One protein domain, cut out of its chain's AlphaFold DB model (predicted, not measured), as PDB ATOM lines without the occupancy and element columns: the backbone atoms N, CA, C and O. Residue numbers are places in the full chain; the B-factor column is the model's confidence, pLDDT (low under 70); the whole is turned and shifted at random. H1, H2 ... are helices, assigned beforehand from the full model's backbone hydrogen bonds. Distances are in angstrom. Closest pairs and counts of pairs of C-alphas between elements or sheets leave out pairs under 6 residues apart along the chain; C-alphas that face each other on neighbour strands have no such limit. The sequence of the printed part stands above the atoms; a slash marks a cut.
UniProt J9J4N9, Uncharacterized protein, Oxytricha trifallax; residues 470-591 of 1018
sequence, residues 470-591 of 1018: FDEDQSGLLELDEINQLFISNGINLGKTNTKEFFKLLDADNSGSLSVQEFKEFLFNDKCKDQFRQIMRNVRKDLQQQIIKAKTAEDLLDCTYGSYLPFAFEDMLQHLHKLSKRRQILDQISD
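AT A GLANCE: This is residues 470 to 591 of the 1018 residues of an uncharacterized protein of Oxytricha trifallax (UniProt J9J4N9). What shape appears first? Two long helices, H4 and H6, make an L, their beginnings near each other, while H2 packs on part of H4 and H1 crosses H2. H3 lies near the beginning of H4, H5 folds back at its far end, and residues 581 to 591 stick out. What is it made of? The printed part has 122 residues with six named helices, H1 to H6 in chain order, and no named strand: all helix. It is only just compact, close to loose, with a radius of gyration of the C-alphas of 16.1 A, and flat, spanning 46 by 45 by 22 A.

IN THESE COORDINATES: Where is the longest helix? H4, residues 526 to 549, runs 34.8 A from C-alpha 526 at (142.017, 108.107, 187.334). Where are the others? H6, residues 569 to 587, spans 27.2 A and ends at C-alpha 587 (157.314, 88.865, 160.084). H1 is residues 480 to 489, 14.3 A; H2 496 to 503, 10.2 A; H3 516 to 522, 10.4 A; H5 553 to 558, 9.1 A.

HOW THE PARTS SIT: What touches H4? H2 touches its residues 532 to 539 alone, closest at the C-alphas of Phe 502 and Phe 532, 6.9 A, at a shallow tilt of 15 degrees, opposite ways. What lies beyond? H1 touches H2, closest at the C-alphas of Asn 484 and Thr 499, 6.4 A, at a steep tilt of 67 degrees. H3, H5 and H6 are each close to H4 but not clearly touching, with closest C-alphas Phe 522 and Cys 528 at 6.2 A, Leu 556 and Ile 547 at 6.2 A, and Phe 569 and Lys 529 at 6.9 A. Do the backbones fit? Every O i to N i+4 pair is within hydrogen-bond range in H1, H2, H3, H5 and H6, and 19 of 20 in H4.

THE WHOLE: How far does it reach? The C-alphas farthest apart, of Lys 549 and Asp 591, are 47.1 A apart; the printed part has no cut. Which link is long, and where is confidence low? The link from H2 to H3, 12 residues, is long. The pLDDT is under 70 in 28 residues, among them 551 to 563 and 583 to 591.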
ATOM      1  N   PHE A 470     144.224  96.026 167.227       72.50
ATOM      2  CA  PHE A 470     143.302  95.271 168.074       72.50
ATOM      3  C   PHE A 470     141.946  95.095 167.381       72.50
ATOM      4  O   PHE A 470     141.338  94.046 167.522       72.50
ATOM      5  N   ASP A 471     141.566  96.127 166.628       79.56
ATOM      6  CA  ASP A 471     140.533  96.227 165.598       79.56
ATOM      7  C   ASP A 471     140.964  95.313 164.431       79.56
ATOM      8  O   ASP A 471     141.758  95.726 163.576       79.56
ATOM      9  N   GLU A 472     140.598  94.022 164.486       69.50
ATOM     10  CA  GLU A 472     141.041  93.023 163.492       69.50
ATOM     11  C   GLU A 472     140.168  93.045 162.226       69.50
ATOM     12  O   GLU A 472     140.667  92.718 161.144       69.50
ATOM     13  N   ASP A 473     138.908  93.480 162.335       78.12
ATOM     14  CA  ASP A 473     137.984  93.644 161.205       78.12
ATOM     15  C   ASP A 473     138.039  95.036 160.539       78.12
ATOM     16  O   ASP A 473     137.556  95.195 159.417       78.12
ATOM     17  N   GLN A 474     138.711  96.008 161.171       79.44
ATOM     18  CA  GLN A 474     138.823  97.412 160.743       79.44
ATOM     19  C   GLN A 474     137.500  98.200 160.799       79.44
ATOM     20  O   GLN A 474     137.357  99.224 160.123       79.44
ATOM     21  N   SER A 475     136.558  97.771 161.645       80.50
ATOM     22  CA  SER A 475     135.327  98.499 161.985       80.50
ATOM     23  C   SER A 475     135.582  99.862 162.643       80.50
ATOM     24  O   SER A 475     134.716 100.740 162.605       80.50
ATOM     25  N   GLY A 476     136.762 100.071 163.242       78.38
ATOM     26  CA  GLY A 476     137.093 101.286 163.993       78.38
ATOM     27  C   GLY A 476     136.531 101.314 165.419       78.38
ATOM     28  O   GLY A 476     136.657 102.335 166.108       78.38
ATOM     29  N   LEU A 477     135.947 100.199 165.862       83.75
ATOM     30  CA  LEU A 477     135.484  99.923 167.220       83.75
ATOM     31  C   LEU A 477     136.276  98.724 167.786       83.75
ATOM     32  O   LEU A 477     137.158  98.199 167.116       83.75
ATOM     33  N   LEU A 478     136.017  98.321 169.035       83.31
ATOM     34  CA  LEU A 478     136.542  97.068 169.600       83.31
ATOM     35  C   LEU A 478     135.442  96.309 170.343       83.31
ATOM     36  O   LEU A 478     134.951  96.780 171.375       83.31
ATOM     37  N   GLU A 479     135.087  95.121 169.866       86.12
ATOM     38  CA  GLU A 479     134.073  94.283 170.509       86.12
ATOM     39  C   GLU A 479     134.612  93.514 171.731       86.12
ATOM     40  O   GLU A 479     135.807  93.242 171.893       86.12
ATOM     41  N   LEU A 480     133.698  93.087 172.611       83.31
ATOM     42  CA  LEU A 480     134.028  92.316 173.815       83.31
ATOM     43  C   LEU A 480     134.790  91.010 173.511       83.31
ATOM     44  O   LEU A 480     135.714  90.658 174.251       83.31
ATOM     45  N   ASP A 481     134.408  90.272 172.463       81.50
ATOM     46  CA  ASP A 481     135.070  89.006 172.119       81.50
ATOM     47  C   ASP A 481     136.401  89.222 171.363       81.50
ATOM     48  O   ASP A 481     137.290  88.377 171.497       81.50
ATOM     49  N   GLU A 482     136.619  90.352 170.672       81.88
ATOM     50  CA  GLU A 482     137.949  90.742 170.163       81.88
ATOM     51  C   GLU A 482     138.911  91.003 171.323       81.88
ATOM     52  O   GLU A 482     139.946  90.348 171.434       81.88
ATOM     53  N   ILE A 483     138.537  91.884 172.260       78.81
ATOM     54  CA  ILE A 483     139.361  92.231 173.431       78.81
ATOM     55  C   ILE A 483     139.675  90.987 174.275       78.81
ATOM     56  O   ILE A 483     140.793  90.822 174.775       78.81
ATOM     57  N   ASN A 484     138.720  90.064 174.398       81.00
ATOM     58  CA  ASN A 484     138.933  88.800 175.093       81.00
ATOM     59  C   ASN A 484     139.915  87.867 174.348       81.00
ATOM     60  O   ASN A 484     140.765  87.244 174.989       81.00
ATOM     61  N   GLN A 485     139.842  87.773 173.015       78.62
ATOM     62  CA  GLN A 485     140.778  86.983 172.198       78.62
ATOM     63  C   GLN A 485     142.185  87.600 172.150       78.62
ATOM     64  O   GLN A 485     143.184  86.887 172.266       78.62
ATOM     65  N   LEU A 486     142.269  88.924 172.051       75.06
ATOM     66  CA  LEU A 486     143.477  89.738 172.134       75.06
ATOM     67  C   LEU A 486     144.218  89.475 173.448       75.06
ATOM     68  O   LEU A 486     145.404  89.141 173.427       75.06
ATOM     69  N   PHE A 487     143.532  89.569 174.590       77.06
ATOM     70  CA  PHE A 487     144.142  89.284 175.888       77.06
ATOM     71  C   PHE A 487     144.671  87.846 175.950       77.06
ATOM     72  O   PHE A 487     145.860  87.654 176.214       77.06
ATOM     73  N   ILE A 488     143.855  86.845 175.601       76.12
ATOM     74  CA  ILE A 488     144.263  85.432 175.639       76.12
ATOM     75  C   ILE A 488     145.464  85.159 174.712       76.12
ATOM     76  O   ILE A 488     146.436  84.532 175.133       76.12
ATOM     77  N   SER A 489     145.446  85.669 173.477       71.44
ATOM     78  CA  SER A 489     146.518  85.475 172.482       71.44
ATOM     79  C   SER A 489     147.828  86.205 172.811       71.44
ATOM     80  O   SER A 489     148.872  85.879 172.244       71.44
ATOM     81  N   ASN A 490     147.796  87.153 173.752       70.62
ATOM     82  CA  ASN A 490     148.965  87.848 174.293       70.62
ATOM     83  C   ASN A 490     149.331  87.389 175.720       70.62
ATOM     84  O   ASN A 490     150.122  88.046 176.394       70.62
ATOM     85  N   GLY A 491     148.788  86.258 176.184       71.31
ATOM     86  CA  GLY A 491     149.133  85.674 177.483       71.31
ATOM     87  C   GLY A 491     148.493  86.375 178.683       71.31
ATOM     88  O   GLY A 491     149.028  86.305 179.782       71.31
ATOM     89  N   ILE A 492     147.356  87.048 178.510       78.25
ATOM     90  CA  ILE A 492     146.575  87.656 179.592       78.25
ATOM     91  C   ILE A 492     145.236  86.914 179.688       78.25
ATOM     92  O   ILE A 492     144.353  87.098 178.857       78.25
ATOM     93  N   ASN A 493     145.054  86.068 180.702       77.62
ATOM     94  CA  ASN A 493     143.784  85.374 180.924       77.62
ATOM     95  C   ASN A 493     143.078  85.941 182.161       77.62
ATOM     96  O   ASN A 493     143.470  85.652 183.290       77.62
ATOM     97  N   LEU A 494     142.045  86.761 181.943       73.56
ATOM     98  CA  LEU A 494     141.211  87.317 183.018       73.56
ATOM     99  C   LEU A 494     139.969  86.455 183.306       73.56
ATOM    100  O   LEU A 494     139.366  86.592 184.369       73.56
ATOM    101  N   GLY A 495     139.587  85.567 182.382       73.50
ATOM    102  CA  GLY A 495     138.297  84.873 182.382       73.50
ATOM    103  C   GLY A 495     137.131  85.779 181.952       73.50
ATOM    104  O   GLY A 495     137.065  86.950 182.327       73.50
ATOM    105  N   LYS A 496     136.177  85.229 181.180       73.31
ATOM    106  CA  LYS A 496     135.111  86.006 180.503       73.31
ATOM    107  C   LYS A 496     134.330  86.955 181.427       73.31
ATOM    108  O   LYS A 496     133.970  88.045 180.992       73.31
ATOM    109  N   THR A 497     134.086  86.577 182.684       78.25
ATOM    110  CA  THR A 497     133.384  87.422 183.668       78.25
ATOM    111  C   THR A 497     134.146  88.714 183.961       78.25
ATOM    112  O   THR A 497     133.574  89.795 183.849       78.25
ATOM    113  N   ASN A 498     135.446  88.614 184.251       79.88
ATOM    114  CA  ASN A 498     136.281  89.771 184.571       79.88
ATOM    115  C   ASN A 498     136.608  90.585 183.313       79.88
ATOM    116  O   ASN A 498     136.669  91.807 183.390       79.88
ATOM    117  N   THR A 499     136.743  89.944 182.140       79.62
ATOM    118  CA  THR A 499     136.835  90.669 180.860       79.62
ATOM    119  C   THR A 499     135.572  91.500 180.610       79.62
ATOM    120  O   THR A 499     135.681  92.653 180.208       79.62
ATOM    121  N   LYS A 500     134.377  90.967 180.906       82.56
ATOM    122  CA  LYS A 500     133.099  91.687 180.756       82.56
ATOM    123  C   LYS A 500     132.898  92.791 181.802       82.56
ATOM    124  O   LYS A 500     132.312  93.819 181.477       82.56
ATOM    125  N   GLU A 501     133.379  92.611 183.033       81.50
ATOM    126  CA  GLU A 501     133.399  93.684 184.038       81.50
ATOM    127  C   GLU A 501     134.357  94.811 183.624       81.50
ATOM    128  O   GLU A 501     133.982  95.978 183.650       81.50
ATOM    129  N   PHE A 502     135.559  94.463 183.160       80.00
ATOM    130  CA  PHE A 502     136.538  95.409 182.628       80.00
ATOM    131  C   PHE A 502     136.023  96.165 181.396       80.00
ATOM    132  O   PHE A 502     136.188  97.380 181.321       80.00
ATOM    133  N   PHE A 503     135.358  95.475 180.467       82.12
ATOM    134  CA  PHE A 503     134.740  96.085 179.290       82.12
ATOM    135  C   PHE A 503     133.735  97.173 179.689       82.12
ATOM    136  O   PHE A 503     133.824  98.291 179.204       82.12
ATOM    137  N   LYS A 504     132.880  96.902 180.684       82.19
ATOM    138  CA  LYS A 504     131.935  97.873 181.272       82.19
ATOM    139  C   LYS A 504     132.572  99.051 182.030       82.19
ATOM    140  O   LYS A 504     131.847  99.923 182.501       82.19
ATOM    141  N   LEU A 505     133.894  99.072 182.217       78.25
ATOM    142  CA  LEU A 505     134.616 100.248 182.722       78.25
ATOM    143  C   LEU A 505     135.178 101.127 181.595       78.25
ATOM    144  O   LEU A 505     135.623 102.240 181.879       78.25
ATOM    145  N   LEU A 506     135.202 100.614 180.362       76.44
ATOM    146  CA  LEU A 506     135.647 101.298 179.148       76.44
ATOM    147  C   LEU A 506     134.461 101.775 178.301       76.44
ATOM    148  O   LEU A 506     134.483 102.911 177.850       76.44
ATOM    149  N   ASP A 507     133.462 100.906 178.130       82.75
ATOM    150  CA  ASP A 507     132.183 101.135 177.449       82.75
ATOM    151  C   ASP A 507     131.340 102.103 178.290       82.75
ATOM    152  O   ASP A 507     130.700 101.712 179.274       82.75
ATOM    153  N   ALA A 508     131.449 103.395 177.981       74.38
ATOM    154  CA  ALA A 508     130.887 104.463 178.797       74.38
ATOM    155  C   ALA A 508     129.449 104.797 178.386       74.38
ATOM    156  O   ALA A 508     128.639 105.167 179.242       74.38
ATOM    157  N   ASP A 509     129.121 104.640 177.101       78.50
ATOM    158  CA  ASP A 509     127.776 104.849 176.563       78.50
ATOM    159  C   ASP A 509     126.899 103.579 176.574       78.50
ATOM    160  O   ASP A 509     125.676 103.691 176.489       78.50
ATOM    161  N   ASN A 510     127.484 102.402 176.838       80.25
ATOM    162  CA  ASN A 510     126.841 101.078 176.804       80.25
ATOM    163  C   ASN A 510     126.418 100.656 175.382       80.25
ATOM    164  O   ASN A 510     125.468  99.884 175.221       80.25
ATOM    165  N   SER A 511     127.127 101.143 174.359       80.31
ATOM    166  CA  SER A 511     126.979 100.741 172.952       80.31
ATOM    167  C   SER A 511     127.344  99.274 172.702       80.31
ATOM    168  O   SER A 511     126.808  98.662 171.779       80.31
ATOM    169  N   GLY A 512     128.215  98.694 173.536       80.12
ATOM    170  CA  GLY A 512     128.681  97.310 173.414       80.12
ATOM    171  C   GLY A 512     129.969  97.122 172.604       80.12
ATOM    172  O   GLY A 512     130.460  95.992 172.553       80.12
ATOM    173  N   SER A 513     130.545  98.200 172.052       81.69
ATOM    174  CA  SER A 513     131.787  98.193 171.259       81.69
ATOM    175  C   SER A 513     132.592  99.472 171.522       81.69
ATOM    176  O   SER A 513     132.076 100.570 171.350       81.69
ATOM    177  N   LEU A 514     133.863  99.368 171.925       83.25
ATOM    178  CA  LEU A 514     134.623 100.536 172.396       83.25
ATOM    179  C   LEU A 514     135.086 101.441 171.257       83.25
ATOM    180  O   LEU A 514     135.786 100.987 170.352       83.25
ATOM    181  N   SER A 515     134.839 102.744 171.364       83.19
ATOM    182  CA  SER A 515     135.414 103.723 170.442       83.19
ATOM    183  C   SER A 515     136.880 104.070 170.759       83.19
ATOM    184  O   SER A 515     137.356 104.014 171.900       83.19
ATOM    185  N   VAL A 516     137.602 104.565 169.744       80.12
ATOM    186  CA  VAL A 516     138.951 105.158 169.890       80.12
ATOM    187  C   VAL A 516     138.979 106.293 170.926       80.12
ATOM    188  O   VAL A 516     140.039 106.593 171.485       80.12
ATOM    189  N   GLN A 517     137.847 106.966 171.155       77.38
ATOM    190  CA  GLN A 517     137.758 108.114 172.050       77.38
ATOM    191  C   GLN A 517     137.563 107.688 173.509       77.38
ATOM    192  O   GLN A 517     138.324 108.144 174.359       77.38
ATOM    193  N   GLU A 518     136.663 106.752 173.805       81.25
ATOM    194  CA  GLU A 518     136.507 106.198 175.162       81.25
ATOM    195  C   GLU A 518     137.789 105.509 175.643       81.25
ATOM    196  O   GLU A 518     138.250 105.732 176.765       81.25
ATOM    197  N   PHE A 519     138.447 104.757 174.753       77.12
ATOM    198  CA  PHE A 519     139.734 104.118 175.032       77.12
ATOM    199  C   PHE A 519     140.831 105.136 175.406       77.12
ATOM    200  O   PHE A 519     141.714 104.845 176.220       77.12
ATOM    201  N   LYS A 520     140.774 106.362 174.858       75.94
ATOM    202  CA  LYS A 520     141.629 107.483 175.286       75.94
ATOM    203  C   LYS A 520     141.155 108.083 176.607       75.94
ATOM    204  O   LYS A 520     141.987 108.339 177.471       75.94
ATOM    205  N   GLU A 521     139.861 108.328 176.785       75.19
ATOM    206  CA  GLU A 521     139.325 108.989 177.981       75.19
ATOM    207  C   GLU A 521     139.542 108.159 179.253       75.19
ATOM    208  O   GLU A 521     139.943 108.707 180.281       75.19
ATOM    209  N   PHE A 522     139.456 106.829 179.163       72.69
ATOM    210  CA  PHE A 522     139.873 105.911 180.227       72.69
ATOM    211  C   PHE A 522     141.335 106.126 180.663       72.69
ATOM    212  O   PHE A 522     141.650 106.128 181.855       72.69
ATOM    213  N   LEU A 523     142.249 106.378 179.715       69.88
ATOM    214  CA  LEU A 523     143.665 106.656 179.997       69.88
ATOM    215  C   LEU A 523     143.904 108.021 180.666       69.88
ATOM    216  O   LEU A 523     145.002 108.257 181.186       69.88
ATOM    217  N   PHE A 524     142.892 108.890 180.724       69.69
ATOM    218  CA  PHE A 524     142.920 110.165 181.447       69.69
ATOM    219  C   PHE A 524     142.015 110.192 182.697       69.69
ATOM    220  O   PHE A 524     142.123 111.127 183.486       69.69
ATOM    221  N   ASN A 525     141.179 109.172 182.923       77.25
ATOM    222  CA  ASN A 525     140.257 109.097 184.057       77.25
ATOM    223  C   ASN A 525     140.801 108.209 185.192       77.25
ATOM    224  O   ASN A 525     140.663 106.983 185.179       77.25
ATOM    225  N   ASP A 526     141.390 108.829 186.217       74.19
ATOM    226  CA  ASP A 526     142.017 108.107 187.334       74.19
ATOM    227  C   ASP A 526     141.034 107.240 188.148       74.19
ATOM    228  O   ASP A 526     141.437 106.203 188.680       74.19
ATOM    229  N   LYS A 527     139.733 107.574 188.174       73.81
ATOM    230  CA  LYS A 527     138.704 106.740 188.825       73.81
ATOM    231  C   LYS A 527     138.578 105.377 188.135       73.81
ATOM    232  O   LYS A 527     138.569 104.347 188.810       73.81
ATOM    233  N   CYS A 528     138.552 105.358 186.802       71.00
ATOM    234  CA  CYS A 528     138.486 104.120 186.023       71.00
ATOM    235  C   CYS A 528     139.760 103.274 186.201       71.00
ATOM    236  O   CYS A 528     139.683 102.050 186.332       71.00
ATOM    237  N   LYS A 529     140.930 103.916 186.329       76.62
ATOM    238  CA  LYS A 529     142.199 103.234 186.643       76.62
ATOM    239  C   LYS A 529     142.195 102.586 188.024       76.62
ATOM    240  O   LYS A 529     142.715 101.480 188.176       76.62
ATOM    241  N   ASP A 530     141.602 103.224 189.029       79.06
ATOM    242  CA  ASP A 530     141.467 102.626 190.362       79.06
ATOM    243  C   ASP A 530     140.436 101.493 190.418       79.06
ATOM    244  O   ASP A 530     140.617 100.557 191.199       79.06
ATOM    245  N   GLN A 531     139.418 101.500 189.552       77.88
ATOM    246  CA  GLN A 531     138.527 100.349 189.356       77.88
ATOM    247  C   GLN A 531     139.255  99.191 188.639       77.88
ATOM    248  O   GLN A 531     139.215  98.058 189.119       77.88
ATOM    249  N   PHE A 532     140.046  99.463 187.595       81.19
ATOM    250  CA  PHE A 532     140.921  98.463 186.956       81.19
ATOM    251  C   PHE A 532     141.901  97.813 187.945       81.19
ATOM    252  O   PHE A 532     142.033  96.587 188.000       81.19
ATOM    253  N   ARG A 533     142.553  98.627 188.788       81.44
ATOM    254  CA  ARG A 533     143.444  98.153 189.862       81.44
ATOM    255  C   ARG A 533     142.715  97.267 190.877       81.44
ATOM    256  O   ARG A 533     143.360  96.420 191.488       81.44
ATOM    257  N   GLN A 534     141.405  97.438 191.080       81.00
ATOM    258  CA  GLN A 534     140.600  96.565 191.945       81.00
ATOM    259  C   GLN A 534     140.308  95.216 191.275       81.00
ATOM    260  O   GLN A 534     140.613  94.191 191.885       81.00
ATOM    261  N   ILE A 535     139.862  95.197 190.012       82.31
ATOM    262  CA  ILE A 535     139.685  93.949 189.239       82.31
ATOM    263  C   ILE A 535     140.997  93.145 189.226       82.31
ATOM    264  O   ILE A 535     141.025  91.984 189.630       82.31
ATOM    265  N   MET A 536     142.125  93.782 188.898       82.38
ATOM    266  CA  MET A 536     143.445  93.129 188.869       82.38
ATOM    267  C   MET A 536     143.982  92.686 190.242       82.38
ATOM    268  O   MET A 536     144.896  91.857 190.313       82.38
ATOM    269  N   ARG A 537     143.444  93.209 191.351       82.44
ATOM    270  CA  ARG A 537     143.714  92.685 192.704       82.44
ATOM    271  C   ARG A 537     142.855  91.458 193.004       82.44
ATOM    272  O   ARG A 537     143.356  90.543 193.649       82.44
ATOM    273  N   ASN A 538     141.610  91.421 192.532       81.12
ATOM    274  CA  ASN A 538     140.712  90.280 192.716       81.12
ATOM    275  C   ASN A 538     141.183  89.077 191.885       81.12
ATOM    276  O   ASN A 538     141.479  88.039 192.469       81.12
ATOM    277  N   VAL A 539     141.449  89.257 190.584       81.00
ATOM    278  CA  VAL A 539     141.983  88.200 189.697       81.00
ATOM    279  C   VAL A 539     143.248  87.544 190.275       81.00
ATOM    280  O   VAL A 539     143.378  86.322 190.255       81.00
ATOM    281  N   ARG A 540     144.170  88.323 190.865       80.62
ATOM    282  CA  ARG A 540     145.360  87.760 191.532       80.62
ATOM    283  C   ARG A 540     145.053  87.017 192.833       80.62
ATOM    284  O   ARG A 540     145.714  86.016 193.098       80.62
ATOM    285  N   LYS A 541     144.089  87.473 193.640       79.94
ATOM    286  CA  LYS A 541     143.649  86.747 194.846       79.94
ATOM    287  C   LYS A 541     142.997  85.418 194.480       79.94
ATOM    288  O   LYS A 541     143.248  84.424 195.153       79.94
ATOM    289  N   ASP A 542     142.198  85.395 193.420       77.81
ATOM    290  CA  ASP A 542     141.530  84.182 192.950       77.81
ATOM    291  C   ASP A 542     142.552  83.182 192.399       77.81
ATOM    292  O   ASP A 542     142.514  82.009 192.769       77.81
ATOM    293  N   LEU A 543     143.543  83.656 191.632       74.00
ATOM    294  CA  LEU A 543     144.672  82.839 191.182       74.00
ATOM    295  C   LEU A 543     145.493  82.286 192.362       74.00
ATOM    296  O   LEU A 543     145.793  81.096 192.402       74.00
ATOM    297  N   GLN A 544     145.794  83.108 193.375       74.06
ATOM    298  CA  GLN A 544     146.453  82.647 194.606       74.06
ATOM    299  C   GLN A 544     145.617  81.595 195.349       74.06
ATOM    300  O   GLN A 544     146.160  80.592 195.805       74.06
ATOM    301  N   GLN A 545     144.295  81.767 195.435       75.56
ATOM    302  CA  GLN A 545     143.409  80.762 196.022       75.56
ATOM    303  C   GLN A 545     143.336  79.466 195.206       75.56
ATOM    304  O   GLN A 545     143.130  78.413 195.803       75.56
ATOM    305  N   GLN A 546     143.467  79.520 193.880       71.38
ATOM    306  CA  GLN A 546     143.524  78.333 193.021       71.38
ATOM    307  C   GLN A 546     144.849  77.586 193.219       71.38
ATOM    308  O   GLN A 546     144.826  76.390 193.491       71.38
ATOM    309  N   ILE A 547     145.977  78.304 193.238       69.94
ATOM    310  CA  ILE A 547     147.311  77.761 193.554       69.94
ATOM    311  C   ILE A 547     147.326  77.074 194.933       69.94
ATOM    312  O   ILE A 547     147.848  75.973 195.061       69.94
ATOM    313  N   ILE A 548     146.695  77.666 195.954       73.31
ATOM    314  CA  ILE A 548     146.580  77.080 197.308       73.31
ATOM    315  C   ILE A 548     145.666  75.832 197.344       73.31
ATOM    316  O   ILE A 548     145.755  75.030 198.274       73.31
ATOM    317  N   LYS A 549     144.783  75.648 196.353       71.69
ATOM    318  CA  LYS A 549     143.848  74.508 196.252       71.69
ATOM    319  C   LYS A 549     144.339  73.393 195.313       71.69
ATOM    320  O   LYS A 549     143.720  72.326 195.307       71.69
ATOM    321  N   ALA A 550     145.409  73.621 194.549       72.06
ATOM    322  CA  ALA A 550     146.049  72.623 193.693       72.06
ATOM    323  C   ALA A 550     146.565  71.435 194.528       72.06
ATOM    324  O   ALA A 550     147.120  71.630 195.610       72.06
ATOM    325  N   LYS A 551     146.372  70.198 194.047       65.38
ATOM    326  CA  LYS A 551     146.743  68.973 194.787       65.38
ATOM    327  C   LYS A 551     147.848  68.166 194.114       65.38
ATOM    328  O   LYS A 551     148.471  67.333 194.765       65.38
ATOM    329  N   THR A 552     148.096  68.412 192.834       67.62
ATOM    330  CA  THR A 552     149.142  67.777 192.032       67.62
ATOM    331  C   THR A 552     150.064  68.827 191.412       67.62
ATOM    332  O   THR A 552     149.715  70.004 191.297       67.62
ATOM    333  N   ALA A 553     151.252  68.402 190.975       56.84
ATOM    334  CA  ALA A 553     152.162  69.268 190.227       56.84
ATOM    335  C   ALA A 553     151.599  69.673 188.848       56.84
ATOM    336  O   ALA A 553     151.967  70.720 188.322       56.84
ATOM    337  N   GLU A 554     150.687  68.875 188.283       58.38
ATOM    338  CA  GLU A 554     150.036  69.147 186.998       58.38
ATOM    339  C   GLU A 554     148.953  70.233 187.138       58.38
ATOM    340  O   GLU A 554     148.934  71.164 186.334       58.38
ATOM    341  N   ASP A 555     148.148  70.203 188.216       57.97
ATOM    342  CA  ASP A 555     147.225  71.302 188.571       57.97
ATOM    343  C   ASP A 555     147.979  72.640 188.697       57.97
ATOM    344  O   ASP A 555     147.525  73.688 188.232       57.97
ATOM    345  N   LEU A 556     149.150  72.601 189.347       57.12
ATOM    346  CA  LEU A 556     149.974  73.778 189.611       57.12
ATOM    347  C   LEU A 556     150.564  74.369 188.321       57.12
ATOM    348  O   LEU A 556     150.713  75.589 188.214       57.12
ATOM    349  N   LEU A 557     150.877  73.517 187.340       52.44
ATOM    350  CA  LEU A 557     151.419  73.926 186.048       52.44
ATOM    351  C   LEU A 557     150.370  74.704 185.237       52.44
ATOM    352  O   LEU A 557     150.644  75.824 184.807       52.44
ATOM    353  N   ASP A 558     149.151  74.171 185.109       54.41
ATOM    354  CA  ASP A 558     148.060  74.825 184.362       54.41
ATOM    355  C   ASP A 558     147.616  76.146 185.034       54.41
ATOM    356  O   ASP A 558     147.234  77.100 184.355       54.41
ATOM    357  N   CYS A 559     147.766  76.261 186.363       51.94
ATOM    358  CA  CYS A 559     147.524  77.503 187.115       51.94
ATOM    359  C   CYS A 559     148.622  78.578 186.974       51.94
ATOM    360  O   CYS A 559     148.408  79.709 187.410       51.94
ATOM    361  N   THR A 560     149.811  78.259 186.445       51.91
ATOM    362  CA  THR A 560     150.974  79.177 186.474       51.91
ATOM    363  C   THR A 560     151.645  79.413 185.119       51.91
ATOM    364  O   THR A 560     152.467  80.327 184.997       51.91
ATOM    365  N   TYR A 561     151.297  78.653 184.077       41.41
ATOM    366  CA  TYR A 561     151.993  78.718 182.794       41.41
ATOM    367  C   TYR A 561     151.620  79.951 181.945       41.41
ATOM    368  O   TYR A 561     150.680  79.947 181.153       41.41
ATOM    369  N   GLY A 562     152.428  81.011 182.053       52.50
ATOM    370  CA  GLY A 562     152.527  82.067 181.033       52.50
ATOM    371  C   GLY A 562     151.561  83.253 181.139       52.50
ATOM    372  O   GLY A 562     151.555  84.087 180.236       52.50
ATOM    373  N   SER A 563     150.777  83.379 182.214       61.12
ATOM    374  CA  SER A 563     149.816  84.482 182.379       61.12
ATOM    375  C   SER A 563     150.464  85.794 182.868       61.12
ATOM    376  O   SER A 563     150.725  85.963 184.063       61.12
ATOM    377  N   TYR A 564     150.678  86.764 181.973       71.81
ATOM    378  CA  TYR A 564     151.079  88.127 182.335       71.81
ATOM    379  C   TYR A 564     149.890  88.908 182.916       71.81
ATOM    380  O   TYR A 564     148.952  89.276 182.211       71.81
ATOM    381  N   LEU A 565     149.944  89.200 184.217       75.69
ATOM    382  CA  LEU A 565     148.933  89.982 184.935       75.69
ATOM    383  C   LEU A 565     149.528  91.341 185.369       75.69
ATOM    384  O   LEU A 565     150.277  91.377 186.352       75.69
ATOM    385  N   PRO A 566     149.230  92.455 184.664       78.06
ATOM    386  CA  PRO A 566     149.738  93.801 184.976       78.06
ATOM    387  C   PRO A 566     149.057  94.452 186.193       78.06
ATOM    388  O   PRO A 566     148.015  93.993 186.666       78.06
ATOM    389  N   PHE A 567     149.664  95.490 186.784       73.06
ATOM    390  CA  PHE A 567     149.104  96.199 187.952       73.06
ATOM    391  C   PHE A 567     148.369  97.490 187.570       73.06
ATOM    392  O   PHE A 567     147.328  97.779 188.161       73.06
ATOM    393  N   ALA A 568     148.869  98.233 186.580       77.12
ATOM    394  CA  ALA A 568     148.186  99.364 185.959       77.12
ATOM    395  C   ALA A 568     147.816  99.063 184.496       77.12
ATOM    396  O   ALA A 568     148.389  98.180 183.853       77.12
ATOM    397  N   PHE A 569     146.845  99.803 183.956       77.25
ATOM    398  CA  PHE A 569     146.419  99.642 182.563       77.25
ATOM    399  C   PHE A 569     147.503 100.138 181.593       77.25
ATOM    400  O   PHE A 569     147.740  99.547 180.544       77.25
ATOM    401  N   GLU A 570     148.261 101.158 181.994       76.88
ATOM    402  CA  GLU A 570     149.429 101.641 181.264       76.88
ATOM    403  C   GLU A 570     150.531 100.570 181.109       76.88
ATOM    404  O   GLU A 570     151.238 100.578 180.099       76.88
ATOM    405  N   ASP A 571     150.666  99.629 182.053       78.06
ATOM    406  CA  ASP A 571     151.600  98.493 181.939       78.06
ATOM    407  C   ASP A 571     151.095  97.476 180.905       78.06
ATOM    408  O   ASP A 571     151.861  96.981 180.075       78.06
ATOM    409  N   MET A 572     149.784  97.198 180.928       77.19
ATOM    410  CA  MET A 572     149.101  96.308 179.986       77.19
ATOM    411  C   MET A 572     149.307  96.777 178.542       77.19
ATOM    412  O   MET A 572     149.769  96.004 177.704       77.19
ATOM    413  N   LEU A 573     149.038  98.054 178.256       75.19
ATOM    414  CA  LEU A 573     149.201  98.606 176.907       75.19
ATOM    415  C   LEU A 573     150.664  98.612 176.446       75.19
ATOM    416  O   LEU A 573     150.940  98.310 175.286       75.19
ATOM    417  N   GLN A 574     151.617  98.891 177.343       73.25
ATOM    418  CA  GLN A 574     153.046  98.792 177.026       73.25
ATOM    419  C   GLN A 574     153.477  97.353 176.713       73.25
ATOM    420  O   GLN A 574     154.274  97.140 175.796       73.25
ATOM    421  N   HIS A 575     152.945  96.363 177.435       76.62
ATOM    422  CA  HIS A 575     153.212  94.951 177.169       76.62
ATOM    423  C   HIS A 575     152.669  94.526 175.799       76.62
ATOM    424  O   HIS A 575     153.414  93.983 174.981       76.62
ATOM    425  N   LEU A 576     151.405  94.845 175.509       74.62
ATOM    426  CA  LEU A 576     150.751  94.515 174.240       74.62
ATOM    427  C   LEU A 576     151.442  95.201 173.046       74.62
ATOM    428  O   LEU A 576     151.731  94.548 172.045       74.62
ATOM    429  N   HIS A 577     151.824  96.477 173.177       74.69
ATOM    430  CA  HIS A 577     152.614  97.194 172.167       74.69
ATOM    431  C   HIS A 577     154.004  96.569 171.939       74.69
ATOM    432  O   HIS A 577     154.499  96.508 170.812       74.69
ATOM    433  N   LYS A 578     154.656  96.072 173.000       74.44
ATOM    434  CA  LYS A 578     155.936  95.358 172.886       74.44
ATOM    435  C   LYS A 578     155.776  94.025 172.144       74.44
ATOM    436  O   LYS A 578     156.652  93.672 171.355       74.44
ATOM    437  N   LEU A 579     154.678  93.299 172.371       71.94
ATOM    438  CA  LEU A 579     154.383  92.043 171.676       71.94
ATOM    439  C   LEU A 579     154.012  92.259 170.203       71.94
ATOM    440  O   LEU A 579     154.552  91.554 169.348       71.94
ATOM    441  N   SER A 580     153.181  93.254 169.878       68.12
ATOM    442  CA  SER A 580     152.824  93.556 168.484       68.12
ATOM    443  C   SER A 580     154.051  93.967 167.664       68.12
ATOM    444  O   SER A 580     154.276  93.425 166.580       68.12
ATOM    445  N   LYS A 581     154.928  94.815 168.223       67.94
ATOM    446  CA  LYS A 581     156.205  95.176 167.591       67.94
ATOM    447  C   LYS A 581     157.179  93.997 167.476       67.94
ATOM    448  O   LYS A 581     157.922  93.921 166.500       67.94
ATOM    449  N   ARG A 582     157.184  93.057 168.431       70.38
ATOM    450  CA  ARG A 582     157.970  91.815 168.306       70.38
ATOM    451  C   ARG A 582     157.479  90.969 167.129       70.38
ATOM    452  O   ARG A 582     158.319  90.447 166.408       70.38
ATOM    453  N   ARG A 583     156.158  90.848 166.933       66.25
ATOM    454  CA  ARG A 583     155.580  90.103 165.803       66.25
ATOM    455  C   ARG A 583     155.991  90.738 164.472       66.25
ATOM    456  O   ARG A 583     156.648  90.065 163.697       66.25
ATOM    457  N   GLN A 584     155.814  92.054 164.319       65.19
ATOM    458  CA  GLN A 584     156.257  92.809 163.132       65.19
ATOM    459  C   GLN A 584     157.727  92.540 162.742       65.19
ATOM    460  O   GLN A 584     158.037  92.400 161.564       65.19
ATOM    461  N   ILE A 585     158.637  92.469 163.722       64.75
ATOM    462  CA  ILE A 585     160.063  92.195 163.470       64.75
ATOM    463  C   ILE A 585     160.294  90.735 163.050       64.75
ATOM    464  O   ILE A 585     161.170  90.476 162.233       64.75
ATOM    465  N   LEU A 586     159.526  89.779 163.582       61.84
ATOM    466  CA  LEU A 586     159.593  88.378 163.153       61.84
ATOM    467  C   LEU A 586     159.052  88.213 161.728       61.84
ATOM    468  O   LEU A 586     159.712  87.568 160.920       61.84
ATOM    469  N   ASP A 587     157.931  88.866 161.414       64.25
ATOM    470  CA  ASP A 587     157.314  88.865 160.084       64.25
ATOM    471  C   ASP A 587     158.312  89.390 159.021       64.25
ATOM    472  O   ASP A 587     158.470  88.791 157.958       64.25
ATOM    473  N   GLN A 588     159.080  90.440 159.357       60.69
ATOM    474  CA  GLN A 588     160.178  90.999 158.543       60.69
ATOM    475  C   GLN A 588     161.438  90.114 158.444       60.69
ATOM    476  O   GLN A 588     162.279  90.345 157.580       60.69
ATOM    477  N   ILE A 589     161.612  89.130 159.331       53.50
ATOM    478  CA  ILE A 589     162.753  88.193 159.322       53.50
ATOM    479  C   ILE A 589     162.421  86.916 158.533       53.50
ATOM    480  O   ILE A 589     163.332  86.255 158.035       53.50
ATOM    481  N   SER A 590     161.135  86.579 158.392       51.47
ATOM    482  CA  SER A 590     160.643  85.431 157.615       51.47
ATOM    483  C   SER A 590     160.537  85.660 156.099       51.47
ATOM    484  O   SER A 590     160.055  84.775 155.394       51.47
ATOM    485  N   ASP A 591     160.979  86.811 155.589       53.06
ATOM    486  CA  ASP A 591     160.924  87.135 154.160       53.06
ATOM    487  C   ASP A 591     161.845  86.204 153.325       53.06
ATOM    488  O   ASP A 591     163.063  86.167 153.561       53.06
TER     489      ASP A 591